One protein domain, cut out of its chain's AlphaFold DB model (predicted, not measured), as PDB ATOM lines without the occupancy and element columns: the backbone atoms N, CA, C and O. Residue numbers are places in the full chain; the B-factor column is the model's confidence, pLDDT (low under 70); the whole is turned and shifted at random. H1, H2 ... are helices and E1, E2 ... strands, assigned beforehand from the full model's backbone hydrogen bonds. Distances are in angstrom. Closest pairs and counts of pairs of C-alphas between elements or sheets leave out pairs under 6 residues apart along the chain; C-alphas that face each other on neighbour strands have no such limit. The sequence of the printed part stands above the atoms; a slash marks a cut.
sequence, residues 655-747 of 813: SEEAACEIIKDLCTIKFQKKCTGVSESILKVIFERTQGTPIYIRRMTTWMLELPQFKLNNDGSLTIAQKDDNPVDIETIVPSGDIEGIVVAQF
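Overview. This is residues 655 to 747 of the 813 residues of the protein "Guanylate cyclase domain-containing protein" of Neocallimastix californiae (UniProt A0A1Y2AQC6). Three helices, H1, H2 and H3, pack crosswise into a small core, and a two-stranded hairpin, E1 and E2, sits beside the second half of H1 and the first residues of H2. After the hairpin the chain swings away in a loop to Asp 725, then comes back as the short H4 on H2, and the printed part ends in H5, which sits beside H3 with little contact. The printed part has 93 residues, with five named helices and two named strands in the order H1, H2, H3, E1, E2, H4, H5; the sheet, E1 - E2, is antiparallel and the class is mostly helix. The whole is compact, with a radius of gyration of the C-alphas of 12.4 A and spans of 34 by 31 by 22 A.

Arrangement. E1, residues 710 to 712, and E2, residues 717 to 720, are antiparallel neighbours at 156 degrees and form a hairpin; N 711 and O 719 are within hydrogen-bond range at 3.0 A, as are N 719 and O 711 at 3.0 A. Residues 677 to 678 form a short parallel pairing with residues 717 to 718 of E2. The closest C-alphas of E1 and H1, residues 656 to 671, are those of Leu 712 and Phe 671, 7.4 A apart. H1 touches H2, residues 680 to 690, with residues 656 to 660 alone, about perpendicular at 76 degrees; the closest C-alphas, of Cys 660 and Leu 683, are 6.2 A apart. With residues 659 to 666 alone H1 touches H3, residues 694 to 704, at a steep tilt of 46 degrees, the same way; the closest C-alphas, of Ile 663 and Thr 701, are 6.3 A apart. H2 and H3 touch at a steep tilt of 55 degrees, opposite ways, closest at the C-alphas of Thr 690 and Tyr 696, 5.6 A. H4, residues 730 to 733, touches H2, closest at the C-alphas of Ile 730 and Ile 682, 7.0 A. H5, residues 739 to 747, only just touches H3, with 3 pairs of C-alphas within 8 A, the closest those of Ile 742 and Met 700 at 7.0 A; the tilt is 34 degrees, only just shallow, the same way. H1 is apart from H4 and H5. In H1, H2, H3 and H5 every O i to N i+4 pair is within hydrogen-bond range; H4 is too short for such a pair.

Along the chain. H1 is 22.2 A long and begins at C-alpha 656, (182.350, 185.495, 186.559). H2 measures 15.4 A, H3 15.1 A and H5 11.9 A. E1 has 3 residues, E2 has 4 and runs from C-alpha 717 at (194.662, 193.143, 195.005), and H4 has 4. H5 ends at C-alpha 747, (177.220, 211.338, 180.796).

Size, cuts and confidence. The two C-alphas farthest apart are those of Ile 695 and Asp 725, at 35.6 A. The printed part has no cut and no long link. The mean pLDDT of the printed part is 77.1, and residues 722 to 729 and 731 to 747 are under 70.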
ATOM      1  N   SER A 655     181.852 183.951 181.899       94.06
ATOM      2  CA  SER A 655     181.686 183.587 183.311       94.06
ATOM      3  C   SER A 655     182.208 184.676 184.252       94.06
ATOM      4  O   SER A 655     182.910 185.603 183.836       94.06
ATOM      5  N   GLU A 656     181.875 184.563 185.537       93.62
ATOM      6  CA  GLU A 656     182.350 185.495 186.559       93.62
ATOM      7  C   GLU A 656     183.879 185.413 186.722       93.62
ATOM      8  O   GLU A 656     184.552 186.434 186.861       93.62
ATOM      9  N   GLU A 657     184.463 184.222 186.583       93.31
ATOM     10  CA  GLU A 657     185.917 184.031 186.595       93.31
ATOM     11  C   GLU A 657     186.586 184.729 185.406       93.31
ATOM     12  O   GLU A 657     187.579 185.434 185.580       93.31
ATOM     13  N   ALA A 658     186.018 184.596 184.206       92.62
ATOM     14  CA  ALA A 658     186.518 185.279 183.015       92.62
ATOM     15  C   ALA A 658     186.389 186.806 183.138       92.62
ATOM     16  O   ALA A 658     187.309 187.541 182.781       92.62
ATOM     17  N   ALA A 659     185.281 187.298 183.700       92.00
ATOM     18  CA  ALA A 659     185.120 188.716 184.003       92.00
ATOM     19  C   ALA A 659     186.185 189.211 184.997       92.00
ATOM     20  O   ALA A 659     186.739 190.295 184.809       92.00
ATOM     21  N   CYS A 660     186.523 188.408 186.010       94.00
ATOM     22  CA  CYS A 660     187.595 188.704 186.959       94.00
ATOM     23  C   CYS A 660     188.953 188.850 186.260       94.00
ATOM     24  O   CYS A 660     189.670 189.818 186.520       94.00
ATOM     25  N   GLU A 661     189.291 187.951 185.336       93.38
ATOM     26  CA  GLU A 661     190.533 188.037 184.554       93.38
ATOM     27  C   GLU A 661     190.558 189.265 183.629       93.38
ATOM     28  O   GLU A 661     191.546 190.001 183.623       93.38
ATOM     29  N   ILE A 662     189.445 189.584 182.952       89.62
ATOM     30  CA  ILE A 662     189.309 190.830 182.172       89.62
ATOM     31  C   ILE A 662     189.604 192.052 183.054       89.62
ATOM     32  O   ILE A 662     190.351 192.952 182.656       89.62
ATOM     33  N   ILE A 663     189.044 192.093 184.267       91.06
ATOM     34  CA  ILE A 663     189.267 193.194 185.210       91.06
ATOM     35  C   ILE A 663     190.743 193.266 185.621       91.06
ATOM     36  O   ILE A 663     191.314 194.362 185.629       91.06
ATOM     37  N   LYS A 664     191.383 192.135 185.941       90.62
ATOM     38  CA  LYS A 664     192.805 192.085 186.327       90.62
ATOM     39  C   LYS A 664     193.721 192.609 185.227       90.62
ATOM     40  O   LYS A 664     194.633 193.386 185.529       90.62
ATOM     41  N   ASP A 665     193.477 192.236 183.977       87.75
ATOM     42  CA  ASP A 665     194.291 192.687 182.848       87.75
ATOM     43  C   ASP A 665     194.149 194.195 182.625       87.75
ATOM     44  O   ASP A 665     195.153 194.909 182.523       87.75
ATOM     45  N   LEU A 666     192.923 194.721 182.678       83.81
ATOM     46  CA  LEU A 666     192.670 196.165 182.584       83.81
ATOM     47  C   LEU A 666     193.308 196.943 183.744       83.81
ATOM     48  O   LEU A 666     193.913 197.997 183.525       83.81
ATOM     49  N   CYS A 667     193.249 196.409 184.965       86.25
ATOM     50  CA  CYS A 667     193.938 196.981 186.124       86.25
ATOM     51  C   CYS A 667     195.455 196.993 185.934       86.25
ATOM     52  O   CYS A 667     196.112 197.991 186.238       86.25
ATOM     53  N   THR A 668     196.010 195.896 185.419       83.31
ATOM     54  CA  THR A 668     197.447 195.758 185.173       83.31
ATOM     55  C   THR A 668     197.934 196.800 184.172       83.31
ATOM     56  O   THR A 668     198.983 197.410 184.383       83.31
ATOM     57  N   ILE A 669     197.142 197.065 183.132       80.94
ATOM     58  CA  ILE A 669     197.415 198.110 182.139       80.94
ATOM     59  C   ILE A 669     197.349 199.501 182.776       80.94
ATOM     60  O   ILE A 669     198.279 200.289 182.603       80.94
ATOM     61  N   LYS A 670     196.290 199.803 183.540       80.31
ATOM     62  CA  LYS A 670     196.083 201.125 184.157       80.31
ATOM     63  C   LYS A 670     197.177 201.488 185.158       80.31
ATOM     64  O   LYS A 670     197.704 202.596 185.114       80.31
ATOM     65  N   PHE A 671     197.503 200.575 186.070       80.88
ATOM     66  CA  PHE A 671     198.452 200.832 187.157       80.88
ATOM     67  C   PHE A 671     199.897 200.464 186.807       80.88
ATOM     68  O   PHE A 671     200.785 200.680 187.630       80.88
ATOM     69  N   GLN A 672     200.140 199.883 185.623       80.44
ATOM     70  CA  GLN A 672     201.446 199.354 185.199       80.44
ATOM     71  C   GLN A 672     202.069 198.383 186.224       80.44
ATOM     72  O   GLN A 672     203.288 198.234 186.317       80.44
ATOM     73  N   LYS A 673     201.223 197.708 187.009       83.06
ATOM     74  CA  LYS A 673     201.590 196.763 188.067       83.06
ATOM     75  C   LYS A 673     200.632 195.579 188.007       83.06
ATOM     76  O   LYS A 673     199.426 195.780 187.919       83.06
ATOM     77  N   LYS A 674     201.169 194.356 188.076       87.31
ATOM     78  CA  LYS A 674     200.379 193.121 187.972       87.31
ATOM     79  C   LYS A 674     199.269 193.086 189.028       87.31
ATOM     80  O   LYS A 674     199.560 193.101 190.224       87.31
ATOM     81  N   CYS A 675     198.027 193.004 188.565       89.75
ATOM     82  CA  CYS A 675     196.864 192.737 189.398       89.75
ATOM     83  C   CYS A 675     196.749 191.225 189.628       89.75
ATOM     84  O   CYS A 675     196.758 190.440 188.682       89.75
ATOM     85  N   THR A 676     196.701 190.805 190.888       89.31
ATOM     86  CA  THR A 676     196.674 189.390 191.296       89.31
ATOM     87  C   THR A 676     195.285 188.952 191.757       89.31
ATOM     88  O   THR A 676     194.963 187.767 191.676       89.31
ATOM     89  N   GLY A 677     194.436 189.893 192.175       89.12
ATOM     90  CA  GLY A 677     193.101 189.620 192.701       89.12
ATOM     91  C   GLY A 677     192.170 190.822 192.579       89.12
ATOM     92  O   GLY A 677     192.620 191.964 192.555       89.12
ATOM     93  N   VAL A 678     190.867 190.559 192.528       91.56
ATOM     94  CA  VAL A 678     189.802 191.570 192.540       91.56
ATOM     95  C   VAL A 678     188.910 191.263 193.736       91.56
ATOM     96  O   VAL A 678     188.555 190.104 193.936       91.56
ATOM     97  N   SER A 679     188.574 192.262 194.557       89.62
ATOM     98  CA  SER A 679     187.666 192.042 195.689       89.62
ATOM     99  C   SER A 679     186.293 191.553 195.215       89.62
ATOM    100  O   SER A 679     185.756 192.101 194.250       89.62
ATOM    101  N   GLU A 680     185.697 190.602 195.934       87.06
ATOM    102  CA  GLU A 680     184.422 189.954 195.584       87.06
ATOM    103  C   GLU A 680     183.274 190.953 195.369       87.06
ATOM    104  O   GLU A 680     182.503 190.827 194.422       87.06
ATOM    105  N   SER A 681     183.222 192.025 196.163       84.31
ATOM    106  CA  SER A 681     182.237 193.100 196.004       84.31
ATOM    107  C   SER A 681     182.347 193.833 194.660       84.31
ATOM    108  O   SER A 681     181.331 194.192 194.073       84.31
ATOM    109  N   ILE A 682     183.567 194.045 194.148       87.69
ATOM    110  CA  ILE A 682     183.797 194.664 192.832       87.69
ATOM    111  C   ILE A 682     183.361 193.725 191.717       87.69
ATOM    112  O   ILE A 682     182.648 194.142 190.804       87.69
ATOM    113  N   LEU A 683     183.793 192.469 191.804       90.31
ATOM    114  CA  LEU A 683     183.515 191.472 190.783       90.31
ATOM    115  C   LEU A 683     182.010 191.256 190.617       90.31
ATOM    116  O   LEU A 683     181.501 191.404 189.506       90.31
ATOM    117  N   LYS A 684     181.304 191.024 191.729       87.69
ATOM    118  CA  LYS A 684     179.864 190.773 191.740       87.69
ATOM    119  C   LYS A 684     179.078 191.908 191.083       87.69
ATOM    120  O   LYS A 684     178.268 191.666 190.193       87.69
ATOM    121  N   VAL A 685     179.375 193.158 191.441       85.12
ATOM    122  CA  VAL A 685     178.656 194.320 190.899       85.12
ATOM    123  C   VAL A 685     178.939 194.562 189.419       85.12
ATOM    124  O   VAL A 685     178.016 194.885 188.666       85.12
ATOM    125  N   ILE A 686     180.187 194.406 188.964       84.88
ATOM    126  CA  ILE A 686     180.501 194.532 187.533       84.88
ATOM    127  C   ILE A 686     179.818 193.410 186.751       84.88
ATOM    128  O   ILE A 686     179.223 193.660 185.700       84.88
ATOM    129  N   PHE A 687     179.875 192.182 187.259       88.00
ATOM    130  CA  PHE A 687     179.313 191.022 186.586       88.00
ATOM    131  C   PHE A 687     177.787 191.109 186.463       88.00
ATOM    132  O   PHE A 687     177.259 191.007 185.353       88.00
ATOM    133  N   GLU A 688     177.083 191.397 187.563       84.88
ATOM    134  CA  GLU A 688     175.622 191.540 187.591       84.88
ATOM    135  C   GLU A 688     175.128 192.666 186.668       84.88
ATOM    136  O   GLU A 688     174.113 192.514 185.991       84.88
ATOM    137  N   ARG A 689     175.847 193.790 186.569       79.50
ATOM    138  CA  ARG A 689     175.403 194.935 185.746       79.50
ATOM    139  C   ARG A 689     175.723 194.794 184.268       79.50
ATOM    140  O   ARG A 689     174.953 195.238 183.420       79.50
ATOM    141  N   THR A 690     176.848 194.169 183.943       79.44
ATOM    142  CA  THR A 690     177.255 193.941 182.545       79.44
ATOM    143  C   THR A 690     176.670 192.663 181.964       79.44
ATOM    144  O   THR A 690     176.810 192.421 180.761       79.44
ATOM    145  N   GLN A 691     176.042 191.841 182.815       83.12
ATOM    146  CA  GLN A 691     175.520 190.522 182.475       83.12
ATOM    147  C   GLN A 691     176.589 189.662 181.784       83.12
ATOM    148  O   GLN A 691     176.286 188.911 180.864       83.12
ATOM    149  N   GLY A 692     177.861 189.839 182.160       84.44
ATOM    150  CA  GLY A 692     178.999 189.127 181.577       84.44
ATOM    151  C   GLY A 692     179.321 189.487 180.116       84.44
ATOM    152  O   GLY A 692     179.895 188.672 179.400       84.44
ATOM    153  N   THR A 693     178.946 190.664 179.609       82.94
ATOM    154  CA  THR A 693     179.303 191.074 178.235       82.94
ATOM    155  C   THR A 693     180.715 191.685 178.192       82.94
ATOM    156  O   THR A 693     180.913 192.747 178.789       82.94
ATOM    157  N   PRO A 694     181.695 191.105 177.461       82.75
ATOM    158  CA  PRO A 694     183.103 191.529 177.496       82.75
ATOM    159  C   PRO A 694     183.345 193.015 177.233       82.75
ATOM    160  O   PRO A 694     184.046 193.669 178.006       82.75
ATOM    161  N   ILE A 695     182.731 193.587 176.188       75.62
ATOM    162  CA  ILE A 695     182.926 195.011 175.878       75.62
ATOM    163  C   ILE A 695     182.374 195.918 176.988       75.62
ATOM    164  O   ILE A 695     182.924 196.986 177.253       75.62
ATOM    165  N   TYR A 696     181.306 195.495 177.670       76.56
ATOM    166  CA  TYR A 696     180.698 196.257 178.758       76.56
ATOM    167  C   TYR A 696     181.494 196.121 180.050       76.56
ATOM    168  O   TYR A 696     181.720 197.135 180.706       76.56
ATOM    169  N   ILE A 697     182.012 194.928 180.360       80.75
ATOM    170  CA  ILE A 697     182.988 194.727 181.443       80.75
ATOM    171  C   ILE A 697     184.184 195.647 181.218       80.75
ATOM    172  O   ILE A 697     184.566 196.386 182.126       80.75
ATOM    173  N   ARG A 698     184.730 195.671 179.995       80.00
ATOM    174  CA  ARG A 698     185.857 196.537 179.639       80.00
ATOM    175  C   ARG A 698     185.550 198.005 179.899       80.00
ATOM    176  O   ARG A 698     186.328 198.675 180.579       80.00
ATOM    177  N   ARG A 699     184.421 198.503 179.395       74.44
ATOM    178  CA  ARG A 699     184.016 199.910 179.553       74.44
ATOM    179  C   ARG A 699     183.764 200.281 181.010       74.44
ATOM    180  O   ARG A 699     184.309 201.273 181.487       74.44
ATOM    181  N   MET A 700     183.002 199.463 181.729       75.94
ATOM    182  CA  MET A 700     182.670 199.692 183.132       75.94
ATOM    183  C   MET A 700     183.915 199.674 184.017       75.94
ATOM    184  O   MET A 700     184.095 200.562 184.847       75.94
ATOM    185  N   THR A 701     184.806 198.708 183.795       79.88
ATOM    186  CA  THR A 701     186.072 198.601 184.527       79.88
ATOM    187  C   THR A 701     186.970 199.791 184.229       79.88
ATOM    188  O   THR A 701     187.467 200.417 185.157       79.88
ATOM    189  N   THR A 702     187.138 200.154 182.955       77.25
ATOM    190  CA  THR A 702     187.961 201.311 182.561       77.25
ATOM    191  C   THR A 702     187.450 202.586 183.231       77.25
ATOM    192  O   THR A 702     188.225 203.298 183.859       77.25
ATOM    193  N   TRP A 703     186.136 202.821 183.203       74.88
ATOM    194  CA  TRP A 703     185.502 203.954 183.882       74.88
ATOM    195  C   TRP A 703     185.678 203.932 185.404       74.88
ATOM    196  O   TRP A 703     185.932 204.969 186.021       74.88
ATOM    197  N   MET A 704     185.523 202.759 186.016       78.06
ATOM    198  CA  MET A 704     185.671 202.570 187.456       78.06
ATOM    199  C   MET A 704     187.107 202.861 187.898       78.06
ATOM    200  O   MET A 704     187.317 203.506 188.917       78.06
ATOM    201  N   LEU A 705     188.097 202.446 187.111       80.06
ATOM    202  CA  LEU A 705     189.513 202.672 187.397       80.06
ATOM    203  C   LEU A 705     189.955 204.141 187.266       80.06
ATOM    204  O   LEU A 705     191.060 204.474 187.693       80.06
ATOM    205  N   GLU A 706     189.114 205.027 186.724       76.38
ATOM    206  CA  GLU A 706     189.334 206.482 186.779       76.38
ATOM    207  C   GLU A 706     188.909 207.103 188.121       76.38
ATOM    208  O   GLU A 706     189.253 208.249 188.420       76.38
ATOM    209  N   LEU A 707     188.141 206.381 188.944       75.88
ATOM    210  CA  LEU A 707     187.663 206.879 190.229       75.88
ATOM    211  C   LEU A 707     188.733 206.708 191.329       75.88
ATOM    212  O   LEU A 707     189.273 205.615 191.504       75.88
ATOM    213  N   PRO A 708     189.010 207.748 192.143       75.50
ATOM    214  CA  PRO A 708     190.080 207.727 193.149       75.50
ATOM    215  C   PRO A 708     189.842 206.740 194.304       75.50
ATOM    216  O   PRO A 708     190.754 206.470 195.092       75.50
ATOM    217  N   GLN A 709     188.617 206.227 194.436       81.75
ATOM    218  CA  GLN A 709     188.240 205.227 195.427       81.75
ATOM    219  C   GLN A 709     188.840 203.852 195.116       81.75
ATOM    220  O   GLN A 709     189.015 203.073 196.042       81.75
ATOM    221  N   PHE A 710     189.182 203.534 193.868       84.81
ATOM    222  CA  PHE A 710     189.726 202.223 193.510       84.81
ATOM    223  C   PHE A 710     191.248 202.258 193.526       84.81
ATOM    224  O   PHE A 710     191.873 203.115 192.900       84.81
ATOM    225  N   LYS A 711     191.863 201.332 194.264       85.69
ATOM    226  CA  LYS A 711     193.319 201.268 194.416       85.69
ATOM    227  C   LYS A 711     193.820 199.844 194.277       85.69
ATOM    228  O   LYS A 711     193.171 198.893 194.711       85.69
ATOM    229  N   LEU A 712     195.013 199.736 193.701       88.12
ATOM    230  CA  LEU A 712     195.778 198.503 193.675       88.12
ATOM    231  C   LEU A 712     196.685 198.451 194.909       88.12
ATOM    232  O   LEU A 712     197.588 199.277 195.062       88.12
ATOM    233  N   ASN A 713     196.439 197.485 195.785       86.12
ATOM    234  CA  ASN A 713     197.201 197.299 197.012       86.12
ATOM    235  C   ASN A 713     198.631 196.807 196.735       86.12
ATOM    236  O   ASN A 713     199.022 196.434 195.618       86.12
ATOM    237  N   ASN A 714     199.457 196.804 197.782       83.50
ATOM    238  CA  ASN A 714     200.843 196.353 197.672       83.50
ATOM    239  C   ASN A 714     200.953 194.878 197.262       83.50
ATOM    240  O   ASN A 714     201.833 194.559 196.462       83.50
ATOM    241  N   ASP A 715     200.017 194.042 197.710       85.19
ATOM    242  CA  ASP A 715     199.869 192.624 197.358       85.19
ATOM    243  C   ASP A 715     199.319 192.374 195.935       85.19
ATOM    244  O   ASP A 715     199.305 191.235 195.467       85.19
ATOM    245  N   GLY A 716     198.910 193.434 195.226       84.44
ATOM    246  CA  GLY A 716     198.344 193.361 193.879       84.44
ATOM    247  C   GLY A 716     196.829 193.146 193.839       84.44
ATOM    248  O   GLY A 716     196.299 192.932 192.751       84.44
ATOM    249  N   SER A 717     196.126 193.216 194.973       88.62
ATOM    250  CA  SER A 717     194.662 193.143 195.005       88.62
ATOM    251  C   SER A 717     194.012 194.490 194.661       88.62
ATOM    252  O   SER A 717     194.424 195.542 195.159       88.62
ATOM    253  N   LEU A 718     192.994 194.479 193.798       89.50
ATOM    254  CA  LEU A 718     192.138 195.637 193.539       89.50
ATOM    255  C   LEU A 718     191.063 195.729 194.628       89.50
ATOM    256  O   LEU A 718     190.235 194.824 194.761       89.50
ATOM    257  N   THR A 719     191.054 196.837 195.370       86.75
ATOM    258  CA  THR A 719     190.085 197.095 196.449       86.75
ATOM    259  C   THR A 719     189.568 198.532 196.429       86.75
ATOM    260  O   THR A 719     190.155 199.414 195.795       86.75
ATOM    261  N   ILE A 720     188.483 198.776 197.165       83.38
ATOM    262  CA  ILE A 720     187.935 200.114 197.406       83.38
ATOM    263  C   ILE A 720     188.605 200.711 198.647       83.38
ATOM    264  O   ILE A 720     188.639 200.094 199.711       83.38
ATOM    265  N   ALA A 721     189.129 201.925 198.516       71.69
ATOM    266  CA  ALA A 721     189.693 202.704 199.600       71.69
ATOM    267  C   ALA A 721     188.597 203.047 200.619       71.69
ATOM    268  O   ALA A 721     187.687 203.825 200.330       71.69
ATOM    269  N   GLN A 722     188.702 202.476 201.815       66.25
ATOM    270  CA  GLN A 722     187.835 202.818 202.938       66.25
ATOM    271  C   GLN A 722     188.257 204.181 203.512       66.25
ATOM    272  O   GLN A 722     189.448 204.436 203.703       66.25
ATOM    273  N   LYS A 723     187.289 205.072 203.755       51.09
ATOM    274  CA  LYS A 723     187.459 206.257 204.610       51.09
ATOM    275  C   LYS A 723     186.819 205.924 205.958       51.09
ATOM    276  O   LYS A 723     185.677 205.492 205.941       51.09
ATOM    277  N   ASP A 724     187.575 206.098 207.042       50.91
ATOM    278  CA  ASP A 724     187.229 205.985 208.473       50.91
ATOM    279  C   ASP A 724     185.795 205.526 208.837       50.91
ATOM    280  O   ASP A 724     184.810 206.165 208.471       50.91
ATOM    281  N   ASP A 725     185.706 204.437 209.614       50.38
ATOM    282  CA  ASP A 725     184.541 203.837 210.303       50.38
ATOM    283  C   ASP A 725     183.231 203.582 209.523       50.38
ATOM    284  O   ASP A 725     182.337 202.933 210.063       50.38
ATOM    285  N   ASN A 726     183.113 203.968 208.247       51.94
ATOM    286  CA  ASN A 726     181.966 203.633 207.397       51.94
ATOM    287  C   ASN A 726     182.408 202.905 206.113       51.94
ATOM    288  O   ASN A 726     183.078 203.501 205.264       51.94
ATOM    289  N   PRO A 727     182.022 201.627 205.914       56.91
ATOM    290  CA  PRO A 727     182.327 200.911 204.683       56.91
ATOM    291  C   PRO A 727     181.616 201.583 203.504       56.91
ATOM    292  O   PRO A 727     180.397 201.738 203.498       56.91
ATOM    293  N   VAL A 728     182.392 202.004 202.502       60.50
ATOM    294  CA  VAL A 728     181.840 202.582 201.275       60.50
ATOM    295  C   VAL A 728     181.274 201.442 200.432       60.50
ATOM    296  O   VAL A 728     182.030 200.628 199.900       60.50
ATOM    297  N   ASP A 729     179.949 201.374 200.336       67.19
ATOM    298  CA  ASP A 729     179.260 200.366 199.537       67.19
ATOM    299  C   ASP A 729     179.455 200.654 198.045       67.19
ATOM    300  O   ASP A 729     179.128 201.736 197.550       67.19
ATOM    301  N   ILE A 730     179.986 199.681 197.309       70.19
ATOM    302  CA  ILE A 730     180.215 199.809 195.873       70.19
ATOM    303  C   ILE A 730     178.914 200.068 195.104       70.19
ATOM    304  O   ILE A 730     178.951 200.760 194.084       70.19
ATOM    305  N   GLU A 731     177.770 199.594 195.604       67.50
ATOM    306  CA  GLU A 731     176.465 199.851 194.992       67.50
ATOM    307  C   GLU A 731     176.089 201.336 195.024       67.50
ATOM    308  O   GLU A 731     175.343 201.793 194.159       67.50
ATOM    309  N   THR A 732     176.656 202.101 195.964       62.81
ATOM    310  CA  THR A 732     176.473 203.558 196.063       62.81
ATOM    311  C   THR A 732     177.469 204.353 195.216       62.81
ATOM    312  O   THR A 732     177.176 205.481 194.823       62.81
ATOM    313  N   ILE A 733     178.643 203.782 194.911       66.19
ATOM    314  CA  ILE A 733     179.679 204.424 194.078       66.19
ATOM    315  C   ILE A 733     179.388 204.205 192.596       66.19
ATOM    316  O   ILE A 733     179.543 205.103 191.765       66.19
ATOM    317  N   VAL A 734     179.041 202.970 192.257       63.28
ATOM    318  CA  VAL A 734     178.787 202.553 190.892       63.28
ATOM    319  C   VAL A 734     177.269 202.639 190.692       63.28
ATOM    320  O   VAL A 734     176.550 201.955 191.418       63.28
ATOM    321  N   PRO A 735     176.779 203.445 189.737       58.28
ATOM    322  CA  PRO A 735     175.359 203.740 189.563       58.28
ATOM    323  C   PRO A 735     174.504 202.477 189.510       58.28
ATOM    324  O   PRO A 735     174.886 201.486 188.885       58.28
ATOM    325  N   SER A 736     173.331 202.521 190.134       51.47
ATOM    326  CA  SER A 736     172.318 201.480 189.999       51.47
ATOM    327  C   SER A 736     171.760 201.496 188.573       51.47
ATOM    328  O   SER A 736     170.961 202.368 188.235       51.47
ATOM    329  N   GLY A 737     172.196 200.559 187.732       49.69
ATOM    330  CA  GLY A 737     171.670 200.403 186.380       49.69
ATOM    331  C   GLY A 737     172.458 199.415 185.524       49.69
ATOM    332  O   GLY A 737     173.593 199.051 185.836       49.69
ATOM    333  N   ASP A 738     171.806 198.992 184.449       52.12
ATOM    334  CA  ASP A 738     172.360 198.339 183.262       52.12
ATOM    335  C   ASP A 738     173.359 199.264 182.523       52.12
ATOM    336  O   ASP A 738     173.791 200.301 183.033       52.12
ATOM    337  N   ILE A 739     173.772 198.898 181.304       54.00
ATOM    338  CA  ILE A 739     174.664 199.730 180.475       54.00
ATOM    339  C   ILE A 739     174.125 201.154 180.312       54.00
ATOM    340  O   ILE A 739     174.925 202.085 180.237       54.00
ATOM    341  N   GLU A 740     172.802 201.347 180.307       55.44
ATOM    342  CA  GLU A 740     172.201 202.679 180.246       55.44
ATOM    343  C   GLU A 740     172.562 203.495 181.484       55.44
ATOM    344  O   GLU A 740     172.997 204.629 181.334       55.44
ATOM    345  N   GLY A 741     172.513 202.918 182.686       57.34
ATOM    346  CA  GLY A 741     172.966 203.584 183.914       57.34
ATOM    347  C   GLY A 741     174.450 203.969 183.893       57.34
ATOM    348  O   GLY A 741     174.824 205.034 184.386       57.34
ATOM    349  N   ILE A 742     175.305 203.148 183.275       56.75
ATOM    350  CA  ILE A 742     176.740 203.444 183.115       56.75
ATOM    351  C   ILE A 742     176.948 204.571 182.105       56.75
ATOM    352  O   ILE A 742     177.716 205.494 182.371       56.75
ATOM    353  N   VAL A 743     176.256 204.517 180.967       59.06
ATOM    354  CA  VAL A 743     176.289 205.570 179.945       59.06
ATOM    355  C   VAL A 743     175.738 206.874 180.517       59.06
ATOM    356  O   VAL A 743     176.343 207.919 180.305       59.06
ATOM    357  N   VAL A 744     174.655 206.816 181.297       59.59
ATOM    358  CA  VAL A 744     174.052 207.957 181.997       59.59
ATOM    359  C   VAL A 744     174.997 208.511 183.052       59.59
ATOM    360  O   VAL A 744     175.149 209.716 183.125       59.59
ATOM    361  N   ALA A 745     175.722 207.692 183.808       54.72
ATOM    362  CA  ALA A 745     176.675 208.200 184.793       54.72
ATOM    363  C   ALA A 745     177.984 208.716 184.190       54.72
ATOM    364  O   ALA A 745     178.601 209.643 184.715       54.72
ATOM    365  N   GLN A 746     178.439 208.114 183.091       57.69
ATOM    366  CA  GLN A 746     179.507 208.672 182.267       57.69
ATOM    367  C   GLN A 746     179.089 210.023 181.710       57.69
ATOM    368  O   GLN A 746     179.869 210.965 181.776       57.69
ATOM    369  N   PHE A 747     177.851 210.112 181.232       60.78
ATOM    370  CA  PHE A 747     177.220 211.338 180.796       60.78
ATOM    371  C   PHE A 747     177.112 212.348 181.953       60.78
ATOM    372  O   PHE A 747     177.552 213.477 181.793       60.78
TER     373      PHE A 747